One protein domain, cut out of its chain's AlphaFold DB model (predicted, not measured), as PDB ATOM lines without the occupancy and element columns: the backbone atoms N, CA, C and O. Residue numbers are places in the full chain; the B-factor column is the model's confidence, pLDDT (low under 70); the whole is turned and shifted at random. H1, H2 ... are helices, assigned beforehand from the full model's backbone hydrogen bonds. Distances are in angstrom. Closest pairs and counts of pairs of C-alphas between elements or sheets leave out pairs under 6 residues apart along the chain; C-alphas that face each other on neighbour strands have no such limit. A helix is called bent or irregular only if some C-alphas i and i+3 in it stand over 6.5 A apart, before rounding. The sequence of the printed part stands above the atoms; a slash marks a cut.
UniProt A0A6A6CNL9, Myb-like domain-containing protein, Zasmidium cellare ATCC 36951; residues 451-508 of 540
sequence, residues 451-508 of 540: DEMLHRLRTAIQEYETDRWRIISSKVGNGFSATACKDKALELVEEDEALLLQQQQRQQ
ATOM      1  N   ASP A 451      34.638  56.539  16.302       90.06
ATOM      2  CA  ASP A 451      35.717  56.592  17.299       90.06
ATOM      3  C   ASP A 451      35.189  56.661  18.738       90.06
ATOM      4  O   ASP A 451      35.771  56.058  19.636       90.06
ATOM      5  N   GLU A 452      34.044  57.311  18.956       89.00
ATOM      6  CA  GLU A 452      33.377  57.342  20.258       89.00
ATOM      7  C   GLU A 452      32.854  55.956  20.676       89.00
ATOM      8  O   GLU A 452      33.069  55.529  21.811       89.00
ATOM      9  N   MET A 453      32.215  55.211  19.764       90.69
ATOM     10  CA  MET A 453      31.777  53.833  20.023       90.69
ATOM     11  C   MET A 453      32.963  52.899  20.281       90.69
ATOM     12  O   MET A 453      32.907  52.073  21.192       90.69
ATOM     13  N   LEU A 454      34.055  53.049  19.525       94.38
ATOM     14  CA  LEU A 454      35.290  52.288  19.728       94.38
ATOM     15  C   LEU A 454      35.984  52.659  21.043       94.38
ATOM     16  O   LEU A 454      36.550  51.786  21.697       94.38
ATOM     17  N   HIS A 455      35.942  53.926  21.457       96.75
ATOM     18  CA  HIS A 455      36.446  54.356  22.758       96.75
ATOM     19  C   HIS A 455      35.619  53.745  23.894       96.75
ATOM     20  O   HIS A 455      36.184  53.066  24.746       96.75
ATOM     21  N   ARG A 456      34.283  53.870  23.846       95.75
ATOM     22  CA  ARG A 456      33.358  53.231  24.802       95.75
ATOM     23  C   ARG A 456      33.581  51.714  24.890       95.75
ATOM     24  O   ARG A 456      33.617  51.176  25.991       95.75
ATOM     25  N   LEU A 457      33.792  51.034  23.757       96.94
ATOM     26  CA  LEU A 457      34.108  49.602  23.716       96.94
ATOM     27  C   LEU A 457      35.442  49.278  24.408       96.94
ATOM     28  O   LEU A 457      35.494  48.351  25.212       96.94
ATOM     29  N   ARG A 458      36.514  50.034  24.128       96.94
ATOM     30  CA  ARG A 458      37.823  49.840  24.781       96.94
ATOM     31  C   ARG A 458      37.736  50.048  26.294       96.94
ATOM     32  O   ARG A 458      38.262  49.225  27.037       96.94
ATOM     33  N   THR A 459      37.034  51.091  26.740       97.31
ATOM     34  CA  THR A 459      36.800  51.360  28.166       97.31
ATOM     35  C   THR A 459      36.035  50.212  28.825       97.31
ATOM     36  O   THR A 459      36.510  49.672  29.817       97.31
ATOM     37  N   ALA A 460      34.934  49.744  28.224       97.19
ATOM     38  CA  ALA A 460      34.149  48.628  28.757       97.19
ATOM     39  C   ALA A 460      34.949  47.310  28.852       97.19
ATOM     40  O   ALA A 460      34.765  46.540  29.794       97.19
ATOM     41  N   ILE A 461      35.865  47.048  27.908       96.69
ATOM     42  CA  ILE A 461      36.785  45.898  27.974       96.69
ATOM     43  C   ILE A 461      37.752  46.045  29.160       96.69
ATOM     44  O   ILE A 461      37.924  45.102  29.931       96.69
ATOM     45  N   GLN A 462      38.350  47.226  29.344       95.62
ATOM     46  CA  GLN A 462      39.286  47.497  30.442       95.62
ATOM     47  C   GLN A 462      38.607  47.441  31.826       95.62
ATOM     48  O   GLN A 462      39.172  46.897  32.781       95.62
ATOM     49  N   GLU A 463      37.389  47.972  31.939       95.75
ATOM     50  CA  GLU A 463      36.549  47.868  33.137       95.75
ATOM     51  C   GLU A 463      36.226  46.403  33.444       95.75
ATOM     52  O   GLU A 463      36.468  45.948  34.563       95.75
ATOM     53  N   TYR A 464      35.790  45.633  32.439       97.19
ATOM     54  CA  TYR A 464      35.526  44.203  32.593       97.19
ATOM     55  C   TYR A 464      36.763  43.419  33.043       97.19
ATOM     56  O   TYR A 464      36.649  42.586  33.939       97.19
ATOM     57  N   GLU A 465      37.951  43.671  32.483       94.19
ATOM     58  CA  GLU A 465      39.178  43.016  32.955       94.19
ATOM     59  C   GLU A 465      39.474  43.330  34.425       94.19
ATOM     60  O   GLU A 465      39.820  42.431  35.195       94.19
ATOM     61  N   THR A 466      39.307  44.592  34.823       92.50
ATOM     62  CA  THR A 466      39.538  45.053  36.197       92.50
ATOM     63  C   THR A 466      38.565  44.379  37.168       92.50
ATOM     64  O   THR A 466      38.980  43.795  38.175       92.50
ATOM     65  N   ASP A 467      37.274  44.377  36.834       95.88
ATOM     66  CA  ASP A 467      36.235  43.731  37.632       95.88
ATOM     67  C   ASP A 467      36.362  42.206  37.647       95.88
ATOM     68  O   ASP A 467      36.149  41.588  38.692       95.88
ATOM     69  N   ARG A 468      36.777  41.582  36.540       97.00
ATOM     70  CA  ARG A 468      37.021  40.138  36.466       97.00
ATOM     71  C   ARG A 468      38.062  39.713  37.497       97.00
ATOM     72  O   ARG A 468      37.814  38.770  38.246       97.00
ATOM     73  N   TRP A 469      39.191  40.416  37.593       95.88
ATOM     74  CA  TRP A 469      40.225  40.099  38.584       95.88
ATOM     75  C   TRP A 469      39.797  40.418  40.022       95.88
ATOM     76  O   TRP A 469      40.091  39.641  40.935       95.88
ATOM     77  N   ARG A 470      39.019  41.487  40.232       95.31
ATOM     78  CA  ARG A 470      38.392  41.794  41.530       95.31
ATOM     79  C   ARG A 470      37.470  40.660  41.995       95.31
ATOM     80  O   ARG A 470      37.610  40.177  43.120       95.31
ATOM     81  N   ILE A 471      36.587  40.180  41.119       95.31
ATOM     82  CA  ILE A 471      35.681  39.053  41.386       95.31
ATOM     83  C   ILE A 471      36.474  37.763  41.643       95.31
ATOM     84  O   ILE A 471      36.175  37.059  42.605       95.31
ATOM     85  N   ILE A 472      37.507  37.472  40.841       95.88
ATOM     86  CA  ILE A 472      38.368  36.292  41.024       95.88
ATOM     87  C   ILE A 472      39.058  36.319  42.389       95.88
ATOM     88  O   ILE A 472      38.958  35.338  43.120       95.88
ATOM     89  N   SER A 473      39.682  37.431  42.792       95.69
ATOM     90  CA  SER A 473      40.346  37.519  44.106       95.69
ATOM     91  C   SER A 473      39.389  37.261  45.276       95.69
ATOM     92  O   SER A 473      39.718  36.520  46.199       95.69
ATOM     93  N   SER A 474      38.141  37.731  45.163       94.19
ATOM     94  CA  SER A 474      37.071  37.463  46.137       94.19
ATOM     95  C   SER A 474      36.617  35.992  46.180       94.19
ATOM     96  O   SER A 474      35.884  35.604  47.088       94.19
ATOM     97  N   LYS A 475      37.010  35.168  45.197       95.44
ATOM     98  CA  LYS A 475      36.727  33.722  45.124       95.44
ATOM     99  C   LYS A 475      37.941  32.842  45.435       95.44
ATOM    100  O   LYS A 475      37.739  31.734  45.918       95.44
ATOM    101  N   VAL A 476      39.164  33.320  45.191       93.69
ATOM    102  CA  VAL A 476      40.413  32.604  45.525       93.69
ATOM    103  C   VAL A 476      40.613  32.517  47.045       93.69
ATOM    104  O   VAL A 476      41.113  31.510  47.537       93.69
ATOM    105  N   GLY A 477      40.167  33.530  47.793       86.38
ATOM    106  CA  GLY A 477      40.108  33.511  49.255       86.38
ATOM    107  C   GLY A 477      40.673  34.777  49.898       86.38
ATOM    108  O   GLY A 477      41.364  35.572  49.259       86.38
ATOM    109  N   ASN A 478      40.382  34.968  51.185       86.31
ATOM    110  CA  ASN A 478      40.833  36.139  51.937       86.31
ATOM    111  C   ASN A 478      42.368  36.170  52.021       86.31
ATOM    112  O   ASN A 478      42.962  35.362  52.731       86.31
ATOM    113  N   GLY A 479      42.998  37.131  51.340       84.94
ATOM    114  CA  GLY A 479      44.444  37.377  51.428       84.94
ATOM    115  C   GLY A 479      45.114  37.752  50.107       84.94
ATOM    116  O   GLY A 479      46.168  38.380  50.126       84.94
ATOM    117  N   PHE A 480      44.499  37.433  48.965       91.88
ATOM    118  CA  PHE A 480      45.051  37.758  47.647       91.88
ATOM    119  C   PHE A 480      44.391  39.007  47.057       91.88
ATOM    120  O   PHE A 480      43.172  39.161  47.103       91.88
ATOM    121  N   SER A 481      45.196  39.910  46.494       94.69
ATOM    122  CA  SER A 481      44.691  41.066  45.750       94.69
ATOM    123  C   SER A 481      44.308  40.673  44.319       94.69
ATOM    124  O   SER A 481      44.821  39.695  43.773       94.69
ATOM    125  N   ALA A 482      43.446  41.469  43.678       94.06
ATOM    126  CA  ALA A 482      43.103  41.305  42.261       94.06
ATOM    127  C   ALA A 482      44.352  41.228  41.363       94.06
ATOM    128  O   ALA A 482      44.418  40.380  40.476       94.06
ATOM    129  N   THR A 483      45.358  42.064  41.640       94.56
ATOM    130  CA  THR A 483      46.648  42.069  40.938       94.56
ATOM    131  C   THR A 483      47.423  40.774  41.173       94.56
ATOM    132  O   THR A 483      47.786  40.123  40.207       94.56
ATOM    133  N   ALA A 484      47.570  40.311  42.421       94.75
ATOM    134  CA  ALA A 484      48.271  39.053  42.703       94.75
ATOM    135  C   ALA A 484      47.593  37.836  42.040       94.75
ATOM    136  O   ALA A 484      48.269  36.931  41.555       94.75
ATOM    137  N   CYS A 485      46.255  37.823  41.967       94.19
ATOM    138  CA  CYS A 485      45.516  36.805  41.219       94.19
ATOM    139  C   CYS A 485      45.713  36.913  39.699       94.19
ATOM    140  O   CYS A 485      45.734  35.881  39.034       94.19
ATOM    141  N   LYS A 486      45.852  38.129  39.151       94.62
ATOM    142  CA  LYS A 486      46.187  38.353  37.736       94.62
ATOM    143  C   LYS A 486      47.592  37.845  37.425       94.62
ATOM    144  O   LYS A 486      47.750  37.076  36.485       94.62
ATOM    145  N   ASP A 487      48.574  38.235  38.230       95.19
ATOM    146  CA  ASP A 487      49.986  37.920  38.010       95.19
ATOM    147  C   ASP A 487      50.225  36.403  38.101       95.19
ATOM    148  O   ASP A 487      50.739  35.805  37.159       95.19
ATOM    149  N   LYS A 488      49.712  35.731  39.147       93.50
ATOM    150  CA  LYS A 488      49.820  34.262  39.260       93.50
ATOM    151  C   LYS A 488      49.076  33.522  38.143       93.50
ATOM    152  O   LYS A 488      49.492  32.435  37.756       93.50
ATOM    153  N   ALA A 489      47.987  34.081  37.611       93.38
ATOM    154  CA  ALA A 489      47.286  33.488  36.474       93.38
ATOM    155  C   ALA A 489      48.024  33.682  35.138       93.38
ATOM    156  O   ALA A 489      47.843  32.859  34.247       93.38
ATOM    157  N   LEU A 490      48.850  34.726  34.994       93.81
ATOM    158  CA  LEU A 490      49.764  34.870  33.857       93.81
ATOM    159  C   LEU A 490      50.898  33.842  33.948       93.81
ATOM    160  O   LEU A 490      51.120  33.122  32.982       93.81
ATOM    161  N   GLU A 491      51.518  33.688  35.125       92.25
ATOM    162  CA  GLU A 491      52.542  32.654  35.363       92.25
ATOM    163  C   GLU A 491      52.034  31.246  35.009       92.25
ATOM    164  O   GLU A 491      52.729  30.501  34.332       92.25
ATOM    165  N   LEU A 492      50.802  30.888  35.400       92.06
ATOM    166  CA  LEU A 492      50.214  29.582  35.062       92.06
ATOM    167  C   LEU A 492      50.028  29.377  33.548       92.06
ATOM    168  O   LEU A 492      50.193  28.261  33.066       92.06
ATOM    169  N   VAL A 493      49.703  30.432  32.794       91.12
ATOM    170  CA  VAL A 493      49.586  30.351  31.326       91.12
ATOM    171  C   VAL A 493      50.963  30.198  30.679       91.12
ATOM    172  O   VAL A 493      51.110  29.385  29.771       91.12
ATOM    173  N   GLU A 494      51.980  30.913  31.164       89.94
ATOM    174  CA  GLU A 494      53.365  30.756  30.694       89.94
ATOM    175  C   GLU A 494      53.930  29.361  31.027       89.94
ATOM    176  O   GLU A 494      54.599  28.751  30.191       89.94
ATOM    177  N   GLU A 495      53.620  28.819  32.211       88.31
ATOM    178  CA  GLU A 495      53.946  27.446  32.617       88.31
ATOM    179  C   GLU A 495      53.264  26.408  31.694       88.31
ATOM    180  O   GLU A 495      53.937  25.501  31.194       88.31
ATOM    181  N   ASP A 496      51.966  26.560  31.402       91.06
ATOM    182  CA  ASP A 496      51.213  25.678  30.494       91.06
ATOM    183  C   ASP A 496      51.719  25.758  29.037       91.06
ATOM    184  O   ASP A 496      51.878  24.724  28.378       91.06
ATOM    185  N   GLU A 497      52.032  26.954  28.521       90.00
ATOM    186  CA  GLU A 497      52.624  27.130  27.185       90.00
ATOM    187  C   GLU A 497      54.038  26.528  27.104       90.00
ATOM    188  O   GLU A 497      54.361  25.829  26.136       90.00
ATOM    189  N   ALA A 498      54.871  26.713  28.132       89.00
ATOM    190  CA  ALA A 498      56.199  26.107  28.206       89.00
ATOM    191  C   ALA A 498      56.129  24.570  28.271       89.00
ATOM    192  O   ALA A 498      56.914  23.884  27.606       89.00
ATOM    193  N   LEU A 499      55.166  24.012  29.014       90.62
ATOM    194  CA  LEU A 499      54.905  22.572  29.063       90.62
ATOM    195  C   LEU A 499      54.391  22.033  27.723       90.62
ATOM    196  O   LEU A 499      54.834  20.964  27.299       90.62
ATOM    197  N   LEU A 500      53.522  22.764  27.019       89.88
ATOM    198  CA  LEU A 500      53.070  22.415  25.667       89.88
ATOM    199  C   LEU A 500      54.224  22.413  24.658       89.88
ATOM    200  O   LEU A 500      54.363  21.456  23.894       89.88
ATOM    201  N   LEU A 501      55.092  23.426  24.688       88.25
ATOM    202  CA  LEU A 501      56.286  23.488  23.839       88.25
ATOM    203  C   LEU A 501      57.269  22.359  24.163       88.25
ATOM    204  O   LEU A 501      57.771  21.707  23.247       88.25
ATOM    205  N   GLN A 502      57.498  22.052  25.443       89.25
ATOM    206  CA  GLN A 502      58.329  20.916  25.847       89.25
ATOM    207  C   GLN A 502      57.709  19.574  25.419       89.25
ATOM    208  O   GLN A 502      58.418  18.687  24.944       89.25
ATOM    209  N   GLN A 503      56.387  19.416  25.525       89.88
ATOM    210  CA  GLN A 503      55.675  18.220  25.073       89.88
ATOM    211  C   GLN A 503      55.721  18.074  23.542       89.88
ATOM    212  O   GLN A 503      55.848  16.958  23.036       89.88
ATOM    213  N   GLN A 504      55.657  19.178  22.796       87.75
ATOM    214  CA  GLN A 504      55.802  19.194  21.341       87.75
ATOM    215  C   GLN A 504      57.241  18.859  20.913       87.75
ATOM    216  O   GLN A 504      57.431  18.018  20.035       87.75
ATOM    217  N   GLN A 505      58.251  19.432  21.575       84.94
ATOM    218  CA  GLN A 505      59.661  19.084  21.361       84.94
ATOM    219  C   GLN A 505      59.931  17.614  21.685       84.94
ATOM    220  O   GLN A 505      60.607  16.938  20.917       84.94
ATOM    221  N   ARG A 506      59.351  17.073  22.767       80.31
ATOM    222  CA  ARG A 506      59.440  15.637  23.061       80.31
ATOM    223  C   ARG A 506      58.799  14.786  21.972       80.31
ATOM    224  O   ARG A 506      59.396  13.785  21.616       80.31
ATOM    225  N   GLN A 507      57.645  15.169  21.423       74.94
ATOM    226  CA  GLN A 507      57.009  14.428  20.322       74.94
ATOM    227  C   GLN A 507      57.847  14.446  19.035       74.94
ATOM    228  O   GLN A 507      57.926  13.422  18.363       74.94
ATOM    229  N   GLN A 508      58.521  15.557  18.722       64.31
ATOM    230  CA  GLN A 508      59.445  15.643  17.580       64.31
ATOM    231  C   GLN A 508      60.804  14.962  17.855       64.31
ATOM    232  O   GLN A 508      61.465  14.500  16.932       64.31
TER     233      GLN A 508
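This is residues 451 to 508 of the 540 residues of the protein "Myb-like domain-containing protein" of Zasmidium cellare ATCC 36951 (UniProt A0A6A6CNL9). Two long helices, H1 and H2, meet near their ends as an L with a right-angled corner, where the beginning of H2 packs on the last part of H1. The short loop of residues 477 to 481 folds back from the end of H1 to the beginning of H2, and the two arms of the L, residues 451 to 464 of H1 and residues 490 to 508 of H2, stick out free from the corner. The printed part has 58 residues with two named helices, H1 then H2 along the chain, and no named strand; the class is all helix. The whole is extended, with a radius of gyration of the C-alphas of 16.6 A, and flat, spanning 49 by 38 by 12 A.

H1, residues 451 to 476, touches H2, residues 482 to 508, with 12 pairs of C-alphas within 8 A. H1 touches H2 with residues 466 to 476 alone, and H2 touches H1 with residues 482 to 486 alone. The closest C-alphas of the two helices are those of Arg 470 and Ala 482, 4.8 A apart. Their lines are about perpendicular, at 90 degrees, and their centres are 23.4 A apart. In both H1 and H2 every O i to N i+4 pair is within hydrogen-bond range. Neither helix is bent.

H1 begins at Asp 451, with its C-alpha at (35.717, 56.592, 17.299), and ends at Val 476, with its C-alpha at (40.413, 32.604, 45.525), 37.3 A from first to last C-alpha. H2 runs from Ala 482 to Gln 508, 39.2 A from first to last C-alpha, and its last C-alpha is at (59.445, 15.643, 17.580).

The two C-alphas farthest apart are those of Glu 452 and Arg 506, at 49.3 A. The printed part has no cut, and the link from H1 to H2, 5 residues, is tight. The mean pLDDT of the printed part is 91.9, and residue 508 alone is under 70.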